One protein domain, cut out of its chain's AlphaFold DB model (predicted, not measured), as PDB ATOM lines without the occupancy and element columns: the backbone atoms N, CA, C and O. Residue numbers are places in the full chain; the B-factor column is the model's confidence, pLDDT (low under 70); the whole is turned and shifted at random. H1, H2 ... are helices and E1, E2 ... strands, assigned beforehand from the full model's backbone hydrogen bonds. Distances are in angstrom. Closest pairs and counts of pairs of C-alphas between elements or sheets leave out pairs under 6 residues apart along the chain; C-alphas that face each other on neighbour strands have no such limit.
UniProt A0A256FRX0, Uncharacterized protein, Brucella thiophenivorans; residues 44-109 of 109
ATOM      1  N   ILE A  44     166.828 193.049 241.763       84.50
ATOM      2  CA  ILE A  44     165.865 193.379 240.710       84.50
ATOM      3  C   ILE A  44     164.661 192.423 240.801       84.50
ATOM      4  O   ILE A  44     164.839 191.213 240.636       84.50
ATOM      5  N   PRO A  45     163.444 192.928 241.044       85.62
ATOM      6  CA  PRO A  45     162.256 192.099 241.212       85.62
ATOM      7  C   PRO A  45     161.784 191.522 239.870       85.62
ATOM      8  O   PRO A  45     161.588 192.255 238.904       85.62
ATOM      9  N   LEU A  46     161.579 190.204 239.813       85.19
ATOM     10  CA  LEU A  46     161.054 189.493 238.637       85.19
ATOM     11  C   LEU A  46     159.548 189.212 238.703       85.19
ATOM     12  O   LEU A  46     158.954 188.899 237.674       85.19
ATOM     13  N   VAL A  47     158.952 189.250 239.899       86.12
ATOM     14  CA  VAL A  47     157.545 188.881 240.127       86.12
ATOM     15  C   VAL A  47     156.783 190.079 240.678       86.12
ATOM     16  O   VAL A  47     156.258 190.863 239.892       86.12
ATOM     17  N   ASP A  48     156.766 190.267 241.996       83.81
ATOM     18  CA  ASP A  48     156.280 191.495 242.614       83.81
ATOM     19  C   ASP A  48     157.449 192.327 243.149       83.81
ATOM     20  O   ASP A  48     158.553 191.829 243.384       83.81
ATOM     21  N   PHE A  49     157.178 193.613 243.363       83.31
ATOM     22  CA  PHE A  49     158.090 194.518 244.039       83.31
ATOM     23  C   PHE A  49     157.341 195.386 245.041       83.31
ATOM     24  O   PHE A  49     156.203 195.787 244.795       83.31
ATOM     25  N   LEU A  50     158.009 195.676 246.154       84.88
ATOM     26  CA  LEU A  50     157.560 196.640 247.143       84.88
ATOM     27  C   LEU A  50     158.445 197.879 247.019       84.88
ATOM     28  O   LEU A  50     159.663 197.774 247.165       84.88
ATOM     29  N   TYR A  51     157.855 199.033 246.707       86.50
ATOM     30  CA  TYR A  51     158.597 200.288 246.757       86.50
ATOM     31  C   TYR A  51     158.674 200.739 248.207       86.50
ATOM     32  O   TYR A  51     157.630 200.904 248.835       86.50
ATOM     33  N   VAL A  52     159.887 200.916 248.719       88.44
ATOM     34  CA  VAL A  52     160.143 201.315 250.101       88.44
ATOM     35  C   VAL A  52     160.971 202.590 250.090       88.44
ATOM     36  O   VAL A  52     161.986 202.657 249.394       88.44
ATOM     37  N   ASP A  53     160.536 203.578 250.863       89.56
ATOM     38  CA  ASP A  53     161.348 204.727 251.233       89.56
ATOM     39  C   ASP A  53     161.877 204.501 252.651       89.56
ATOM     40  O   ASP A  53     161.151 204.600 253.643       89.56
ATOM     41  N   GLU A  54     163.161 204.158 252.745       86.31
ATOM     42  CA  GLU A  54     163.820 203.916 254.031       86.31
ATOM     43  C   GLU A  54     163.952 205.196 254.872       86.31
ATOM     44  O   GLU A  54     164.069 205.111 256.092       86.31
ATOM     45  N   SER A  55     163.907 206.381 254.253       91.50
ATOM     46  CA  SER A  55     164.043 207.657 254.962       91.50
ATOM     47  C   SER A  55     162.765 208.059 255.696       91.50
ATOM     48  O   SER A  55     162.842 208.631 256.785       91.50
ATOM     49  N   THR A  56     161.597 207.726 255.138       92.25
ATOM     50  CA  THR A  56     160.289 207.983 255.760       92.25
ATOM     51  C   THR A  56     159.686 206.749 256.429       92.25
ATOM     52  O   THR A  56     158.711 206.869 257.169       92.25
ATOM     53  N   ASN A  57     160.306 205.578 256.251       93.75
ATOM     54  CA  ASN A  57     159.842 204.289 256.760       93.75
ATOM     55  C   ASN A  57     158.437 203.919 256.231       93.75
ATOM     56  O   ASN A  57     157.585 203.398 256.960       93.75
ATOM     57  N   GLU A  58     158.204 204.193 254.948       94.50
ATOM     58  CA  GLU A  58     156.935 203.973 254.252       94.50
ATOM     59  C   GLU A  58     157.112 203.061 253.030       94.50
ATOM     60  O   GLU A  58     158.193 202.948 252.448       94.50
ATOM     61  N   TRP A  59     156.021 202.422 252.611       93.19
ATOM     62  CA  TRP A  59     155.928 201.696 251.352       93.19
ATOM     63  C   TRP A  59     154.802 202.246 250.480       93.19
ATOM     64  O   TRP A  59     153.788 202.737 250.978       93.19
ATOM     65  N   CYS A  60     154.976 202.150 249.166       91.38
ATOM     66  CA  CYS A  60     153.994 202.612 248.192       91.38
ATOM     67  C   CYS A  60     153.255 201.427 247.565       91.38
ATOM     68  O   CYS A  60     153.874 200.476 247.072       91.38
ATOM     69  N   ASP A  61     151.925 201.470 247.593       89.12
ATOM     70  CA  ASP A  61     151.084 200.443 246.994       89.12
ATOM     71  C   ASP A  61     150.941 200.604 245.470       89.12
ATOM     72  O   ASP A  61     151.376 201.580 244.859       89.12
ATOM     73  N   LYS A  62     150.285 199.630 244.823       84.94
ATOM     74  CA  LYS A  62     150.076 199.639 243.363       84.94
ATOM     75  C   LYS A  62     149.181 200.797 242.885       84.94
ATOM     76  O   LYS A  62     149.155 201.071 241.689       84.94
ATOM     77  N   SER A  63     148.451 201.456 243.787       88.69
ATOM     78  CA  SER A  63     147.651 202.653 243.496       88.69
ATOM     79  C   SER A  63     148.447 203.957 243.631       88.69
ATOM     80  O   SER A  63     147.932 205.017 243.281       88.69
ATOM     81  N   GLY A  64     149.700 203.887 244.092       90.12
ATOM     82  CA  GLY A  64     150.548 205.052 244.330       90.12
ATOM     83  C   GLY A  64     150.352 205.680 245.712       90.12
ATOM     84  O   GLY A  64     150.815 206.798 245.939       90.12
ATOM     85  N   LYS A  65     149.640 205.007 246.625       92.56
ATOM     86  CA  LYS A  65     149.418 205.497 247.984       92.56
ATOM     87  C   LYS A  65     150.515 204.993 248.915       92.56
ATOM     88  O   LYS A  65     150.869 203.817 248.890       92.56
ATOM     89  N   TRP A  66     150.996 205.897 249.760       94.56
ATOM     90  CA  TRP A  66     151.992 205.619 250.786       94.56
ATOM     91  C   TRP A  66     151.349 205.147 252.089       94.56
ATOM     92  O   TRP A  66     150.308 205.667 252.508       94.56
ATOM     93  N   HIS A  67     151.977 204.154 252.711       93.44
ATOM     94  CA  HIS A  67     151.574 203.549 253.978       93.44
ATOM     95  C   HIS A  67     152.813 203.287 254.835       93.44
ATOM     96  O   HIS A  67     153.892 203.034 254.307       93.44
ATOM     97  N   TYR A  68     152.664 203.285 256.157       94.50
ATOM     98  CA  TYR A  68     153.768 202.950 257.057       94.50
ATOM     99  C   TYR A  68     154.206 201.485 256.903       94.50
ATOM    100  O   TYR A  68     153.386 200.596 256.645       94.50
ATOM    101  N   LEU A  69     155.507 201.222 257.055       91.12
ATOM    102  CA  LEU A  69     156.106 199.894 256.852       91.12
ATOM    103  C   LEU A  69     155.588 198.795 257.791       91.12
ATOM    104  O   LEU A  69     155.674 197.620 257.447       91.12
ATOM    105  N   ASP A  70     155.013 199.140 258.940       91.69
ATOM    106  CA  ASP A  70     154.367 198.184 259.851       91.69
ATOM    107  C   ASP A  70     153.125 197.507 259.241       91.69
ATOM    108  O   ASP A  70     152.727 196.428 259.676       91.69
ATOM    109  N   THR A  71     152.546 198.113 258.204       91.25
ATOM    110  CA  THR A  71     151.424 197.570 257.425       91.25
ATOM    111  C   THR A  71     151.856 196.898 256.119       91.25
ATOM    112  O   THR A  71     151.007 196.547 255.295       91.25
ATOM    113  N   ALA A  72     153.163 196.746 255.889       88.88
ATOM    114  CA  ALA A  72     153.679 196.220 254.634       88.88
ATOM    115  C   ALA A  72     153.234 194.767 254.384       88.88
ATOM    116  O   ALA A  72     153.194 193.955 255.311       88.88
ATOM    117  N   PRO A  73     152.933 194.406 253.124       89.81
ATOM    118  CA  PRO A  73     152.656 193.025 252.764       89.81
ATOM    119  C   PRO A  73     153.884 192.135 253.000       89.81
ATOM    120  O   PRO A  73     155.024 192.528 252.742       89.81
ATOM    121  N   GLU A  74     153.647 190.894 253.420       89.56
ATOM    122  CA  GLU A  74     154.714 189.906 253.571       89.56
ATOM    123  C   GLU A  74     155.333 189.570 252.207       89.56
ATOM    124  O   GLU A  74     154.630 189.155 251.280       89.56
ATOM    125  N   MET A  75     156.660 189.656 252.102       88.69
ATOM    126  CA  MET A  75     157.406 189.146 250.949       88.69
ATOM    127  C   MET A  75     157.659 187.646 251.106       88.69
ATOM    128  O   MET A  75     158.317 187.210 252.054       88.69
ATOM    129  N   ARG A  76     157.171 186.838 250.163       88.12
ATOM    130  CA  ARG A  76     157.385 185.382 250.152       88.12
ATOM    131  C   ARG A  76     158.178 184.967 248.928       88.12
ATOM    132  O   ARG A  76     157.763 185.239 247.807       88.12
ATOM    133  N   ASP A  77     159.308 184.292 249.141       87.75
ATOM    134  CA  ASP A  77     160.121 183.787 248.032       87.75
ATOM    135  C   ASP A  77     159.330 182.736 247.248       87.75
ATOM    136  O   ASP A  77     158.815 181.759 247.803       87.75
ATOM    137  N   VAL A  78     159.212 182.944 245.942       88.12
ATOM    138  CA  VAL A  78     158.524 182.014 245.056       88.12
ATOM    139  C   VAL A  78     159.310 180.708 245.038       88.12
ATOM    140  O   VAL A  78     160.530 180.707 245.019       88.12
ATOM    141  N   ALA A  79     158.656 179.550 245.025       84.00
ATOM    142  CA  ALA A  79     159.384 178.283 244.942       84.00
ATOM    143  C   ALA A  79     159.996 178.068 243.544       84.00
ATOM    144  O   ALA A  79     159.359 178.346 242.526       84.00
ATOM    145  N   ASN A  80     161.177 177.440 243.463       83.50
ATOM    146  CA  ASN A  80     161.846 177.152 242.181       83.50
ATOM    147  C   ASN A  80     160.962 176.375 241.177       83.50
ATOM    148  O   ASN A  80     161.053 176.598 239.973       83.50
ATOM    149  N   LYS A  81     160.070 175.498 241.665       85.25
ATOM    150  CA  LYS A  81     159.103 174.769 240.824       85.25
ATOM    151  C   LYS A  81     158.155 175.712 240.071       85.25
ATOM    152  O   LYS A  81     157.839 175.447 238.920       85.25
ATOM    153  N   ARG A  82     157.720 176.805 240.708       86.56
ATOM    154  CA  ARG A  82     156.838 177.815 240.095       86.56
ATOM    155  C   ARG A  82     157.586 178.737 239.138       86.56
ATOM    156  O   ARG A  82     156.987 179.260 238.212       86.56
ATOM    157  N   LEU A  83     158.892 178.879 239.339       86.75
ATOM    158  CA  LEU A  83     159.781 179.612 238.445       86.75
ATOM    159  C   LEU A  83     160.256 178.800 237.230       86.75
ATOM    160  O   LEU A  83     161.068 179.307 236.466       86.75
ATOM    161  N   TYR A  84     159.821 177.546 237.055       87.00
ATOM    162  CA  TYR A  84     160.219 176.694 235.921       87.00
ATOM    163  C   TYR A  84     161.744 176.641 235.681       87.00
ATOM    164  O   TYR A  84     162.213 176.566 234.549       87.00
ATOM    165  N   GLY A  85     162.537 176.684 236.757       83.69
ATOM    166  CA  GLY A  85     164.001 176.654 236.681       83.69
ATOM    167  C   GLY A  85     164.687 178.016 236.522       83.69
ATOM    168  O   GLY A  85     165.918 178.058 236.567       83.69
ATOM    169  N   LEU A  86     163.944 179.127 236.442       88.81
ATOM    170  CA  LEU A  86     164.495 180.487 236.330       88.81
ATOM    171  C   LEU A  86     165.453 180.837 237.475       88.81
ATOM    172  O   LEU A  86     166.395 181.593 237.275       88.81
ATOM    173  N   ARG A  87     165.305 180.219 238.651       89.38
ATOM    174  CA  ARG A  87     166.231 180.429 239.775       89.38
ATOM    175  C   ARG A  87     167.668 180.046 239.455       89.38
ATOM    176  O   ARG A  87     168.595 180.703 239.913       89.38
ATOM    177  N   ARG A  88     167.864 178.986 238.666       89.62
ATOM    178  CA  ARG A  88     169.207 178.593 238.219       89.62
ATOM    179  C   ARG A  88     169.806 179.659 237.311       89.62
ATOM    180  O   ARG A  88     170.976 179.975 237.466       89.62
ATOM    181  N   ILE A  89     168.990 180.237 236.431       90.56
ATOM    182  CA  ILE A  89     169.397 181.323 235.534       90.56
ATOM    183  C   ILE A  89     169.737 182.581 236.343       90.56
ATOM    184  O   ILE A  89     170.796 183.155 236.133       90.56
ATOM    185  N   MET A  90     168.907 182.963 237.319       90.25
ATOM    186  CA  MET A  90     169.183 184.095 238.217       90.25
ATOM    187  C   MET A  90     170.522 183.929 238.946       90.25
ATOM    188  O   MET A  90     171.321 184.859 238.990       90.25
ATOM    189  N   ASN A  91     170.784 182.734 239.483       89.75
ATOM    190  CA  ASN A  91     172.042 182.445 240.169       89.75
ATOM    191  C   ASN A  91     173.242 182.473 239.213       89.75
ATOM    192  O   ASN A  91     174.288 182.988 239.597       89.75
ATOM    193  N   ALA A  92     173.091 181.953 237.990       93.12
ATOM    194  CA  ALA A  92     174.135 181.999 236.970       93.12
ATOM    195  C   ALA A  92     174.474 183.448 236.587       93.12
ATOM    196  O   ALA A  92     175.636 183.839 236.650       93.12
ATOM    197  N   ILE A  93     173.455 184.275 236.318       90.00
ATOM    198  CA  ILE A  93     173.646 185.702 236.030       90.00
ATOM    199  C   ILE A  93     174.358 186.379 237.200       90.00
ATOM    200  O   ILE A  93     175.369 187.038 236.988       90.00
ATOM    201  N   ARG A  94     173.910 186.157 238.441       90.19
ATOM    202  CA  ARG A  94     174.575 186.727 239.619       90.19
ATOM    203  C   ARG A  94     176.040 186.310 239.724       90.19
ATOM    204  O   ARG A  94     176.871 187.143 240.063       90.19
ATOM    205  N   SER A  95     176.367 185.048 239.452       91.38
ATOM    206  CA  SER A  95     177.759 184.585 239.500       91.38
ATOM    207  C   SER A  95     178.633 185.167 238.392       91.38
ATOM    208  O   SER A  95     179.821 185.372 238.616       91.38
ATOM    209  N   GLU A  96     178.060 185.439 237.219       92.25
ATOM    210  CA  GLU A  96     178.798 185.949 236.059       92.25
ATOM    211  C   GLU A  96     178.924 187.476 236.064       92.25
ATOM    212  O   GLU A  96     179.942 188.008 235.631       92.25
ATOM    213  N   THR A  97     177.903 188.190 236.543       86.56
ATOM    214  CA  THR A  97     177.798 189.652 236.400       86.56
ATOM    215  C   THR A  97     177.696 190.398 237.725       86.56
ATOM    216  O   THR A  97     177.709 191.625 237.733       86.56
ATOM    217  N   GLY A  98     177.531 189.691 238.845       86.31
ATOM    218  CA  GLY A  98     177.223 190.292 240.144       86.31
ATOM    219  C   GLY A  98     175.776 190.777 240.281       86.31
ATOM    220  O   GLY A  98     175.350 191.086 241.391       86.31
ATOM    221  N   MET A  99     174.988 190.803 239.198       87.88
ATOM    222  CA  MET A  99     173.627 191.338 239.231       87.88
ATOM    223  C   MET A  99     172.695 190.441 240.040       87.88
ATOM    224  O   MET A  99     172.583 189.239 239.784       87.88
ATOM    225  N   ASN A 100     171.984 191.031 240.998       84.38
ATOM    226  CA  ASN A 100     171.108 190.282 241.885       84.38
ATOM    227  C   ASN A 100     169.641 190.434 241.469       84.38
ATOM    228  O   ASN A 100     169.149 191.544 241.286       84.38
ATOM    229  N   PHE A 101     168.925 189.317 241.362       88.19
ATOM    230  CA  PHE A 101     167.498 189.285 241.042       88.19
ATOM    231  C   PHE A 101     166.726 188.659 242.197       88.19
ATOM    232  O   PHE A 101     167.206 187.730 242.848       88.19
ATOM    233  N   SER A 102     165.506 189.128 242.422       88.00
ATOM    234  CA  SER A 102     164.585 188.579 243.408       88.00
ATOM    235  C   SER A 102     163.298 188.097 242.751       88.00
ATOM    236  O   SER A 102     162.891 188.569 241.693       88.00
ATOM    237  N   ALA A 103     162.655 187.112 243.369       89.69
ATOM    238  CA  ALA A 103     161.384 186.572 242.909       89.69
ATOM    239  C   ALA A 103     160.468 186.384 244.114       89.69
ATOM    240  O   ALA A 103     160.214 185.260 244.542       89.69
ATOM    241  N   TYR A 104     160.028 187.505 244.680       89.69
ATOM    242  CA  TYR A 104     159.089 187.530 245.792       89.69
ATOM    243  C   TYR A 104     157.665 187.761 245.289       89.69
ATOM    244  O   TYR A 104     157.449 188.503 244.332       89.69
ATOM    245  N   GLU A 105     156.704 187.136 245.956       89.88
ATOM    246  CA  GLU A 105     155.288 187.488 245.882       89.88
ATOM    247  C   GLU A 105     154.904 188.285 247.120       89.88
ATOM    248  O   GLU A 105     155.314 187.943 248.236       89.88
ATOM    249  N   LEU A 106     154.097 189.325 246.921       89.25
ATOM    250  CA  LEU A 106     153.556 190.119 248.020       89.25
ATOM    251  C   LEU A 106     152.246 189.510 248.506       89.25
ATOM    252  O   LEU A 106     151.297 189.334 247.738       89.25
ATOM    253  N   LYS A 107     152.177 189.217 249.803       88.38
ATOM    254  CA  LYS A 107     150.960 188.748 250.456       88.38
ATOM    255  C   LYS A 107     150.393 189.842 251.352       88.38
ATOM    256  O   LYS A 107     150.961 190.163 252.390       88.38
ATOM    257  N   TYR A 108     149.251 190.374 250.939       83.06
ATOM    258  CA  TYR A 108     148.480 191.351 251.701       83.06
ATOM    259  C   TYR A 108     147.666 190.648 252.802       83.06
ATOM    260  O   TYR A 108     147.257 189.493 252.627       83.06
ATOM    261  N   HIS A 109     147.486 191.333 253.932       76.94
ATOM    262  CA  HIS A 109     146.694 190.875 255.077       76.94
ATOM    263  C   HIS A 109     145.218 191.250 254.939       76.94
ATOM    264  O   HIS A 109     144.931 192.296 254.313       76.94
TER     265      HIS A 109
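AT A GLANCE: This is residues 44 to 109 of the 109 residues of an uncharacterized protein of Brucella thiophenivorans (UniProt A0A256FRX0). The model is a loose, open arrangement of three parts: a small sheet of E1, E2 and E3 at one end, helix H1 at the other, and between them a two-stranded ribbon of E4 and E5. The stretch before E1 comes back to the link between H1 and E5, where residues 44 to 45 pair with residues 101 to 102, parallel. The printed part has 66 residues with one named helix and five named strands, in the order E1 E2 E3 E4 H1 E5, and under half of the residues are in these elements. The class is mixed, helices and strands; the sheets have the orders E1 - E2 - E3 and E4 - E5, both antiparallel. The whole is loose, with a radius of gyration of the C-alphas of 14.0 A and spans of 35 by 24 by 18 A.

IN THESE COORDINATES: E1 holds residues 51 to 53, 6.9 A from first to last C-alpha, and begins with C-alpha 51 at (158.597, 200.288, 246.757). E2 is residues 58 to 60, 6.9 A, and E3 is residues 66 to 68, 7.0 A. E4 is residues 74 to 77, 9.9 A, and E5 is residues 104 to 107, 9.5 A, ending with C-alpha 107 at (150.960, 188.748, 250.456). H1 is residues 86 to 97, 16.2 A, and begins with C-alpha 86 at (164.495, 180.487, 236.330).

HOW THE PARTS SIT: E1, E2 and E3 form a meander, each strand the antiparallel neighbour of the one before, with E2 as the inner strand. In the hairpin of E1 and E2 the directions differ by 151 degrees, and N 53 and O 58 are 2.9 A apart, within hydrogen-bond range. In the hairpin of E2 and E3 the angle is 145 degrees, with N 59 and O 67 at 2.8 A. Each of these three strands is apart from E4, E5 and H1. E4 and E5 are antiparallel neighbours at 146 degrees; N 76 and O 105 are 2.9 A apart, as are N 105 and O 76, within hydrogen-bond range. H1 is not on the three-stranded sheet, with 0 pairs of C-alphas within 10 A. In H1 every O i to N i+4 pair is within hydrogen-bond range.

THE WHOLE: The two C-alphas farthest apart, those of Glu 96 and His 109, are 37.6 A from each other. The printed part has no cut and ends at residue 109, the chain's last. The links E1 to E2, E2 to E3 and E3 to E4 are tight; E4 to H1 and H1 to E5 are short. The mean pLDDT of the printed part is 88.5, and no printed residue is under 70.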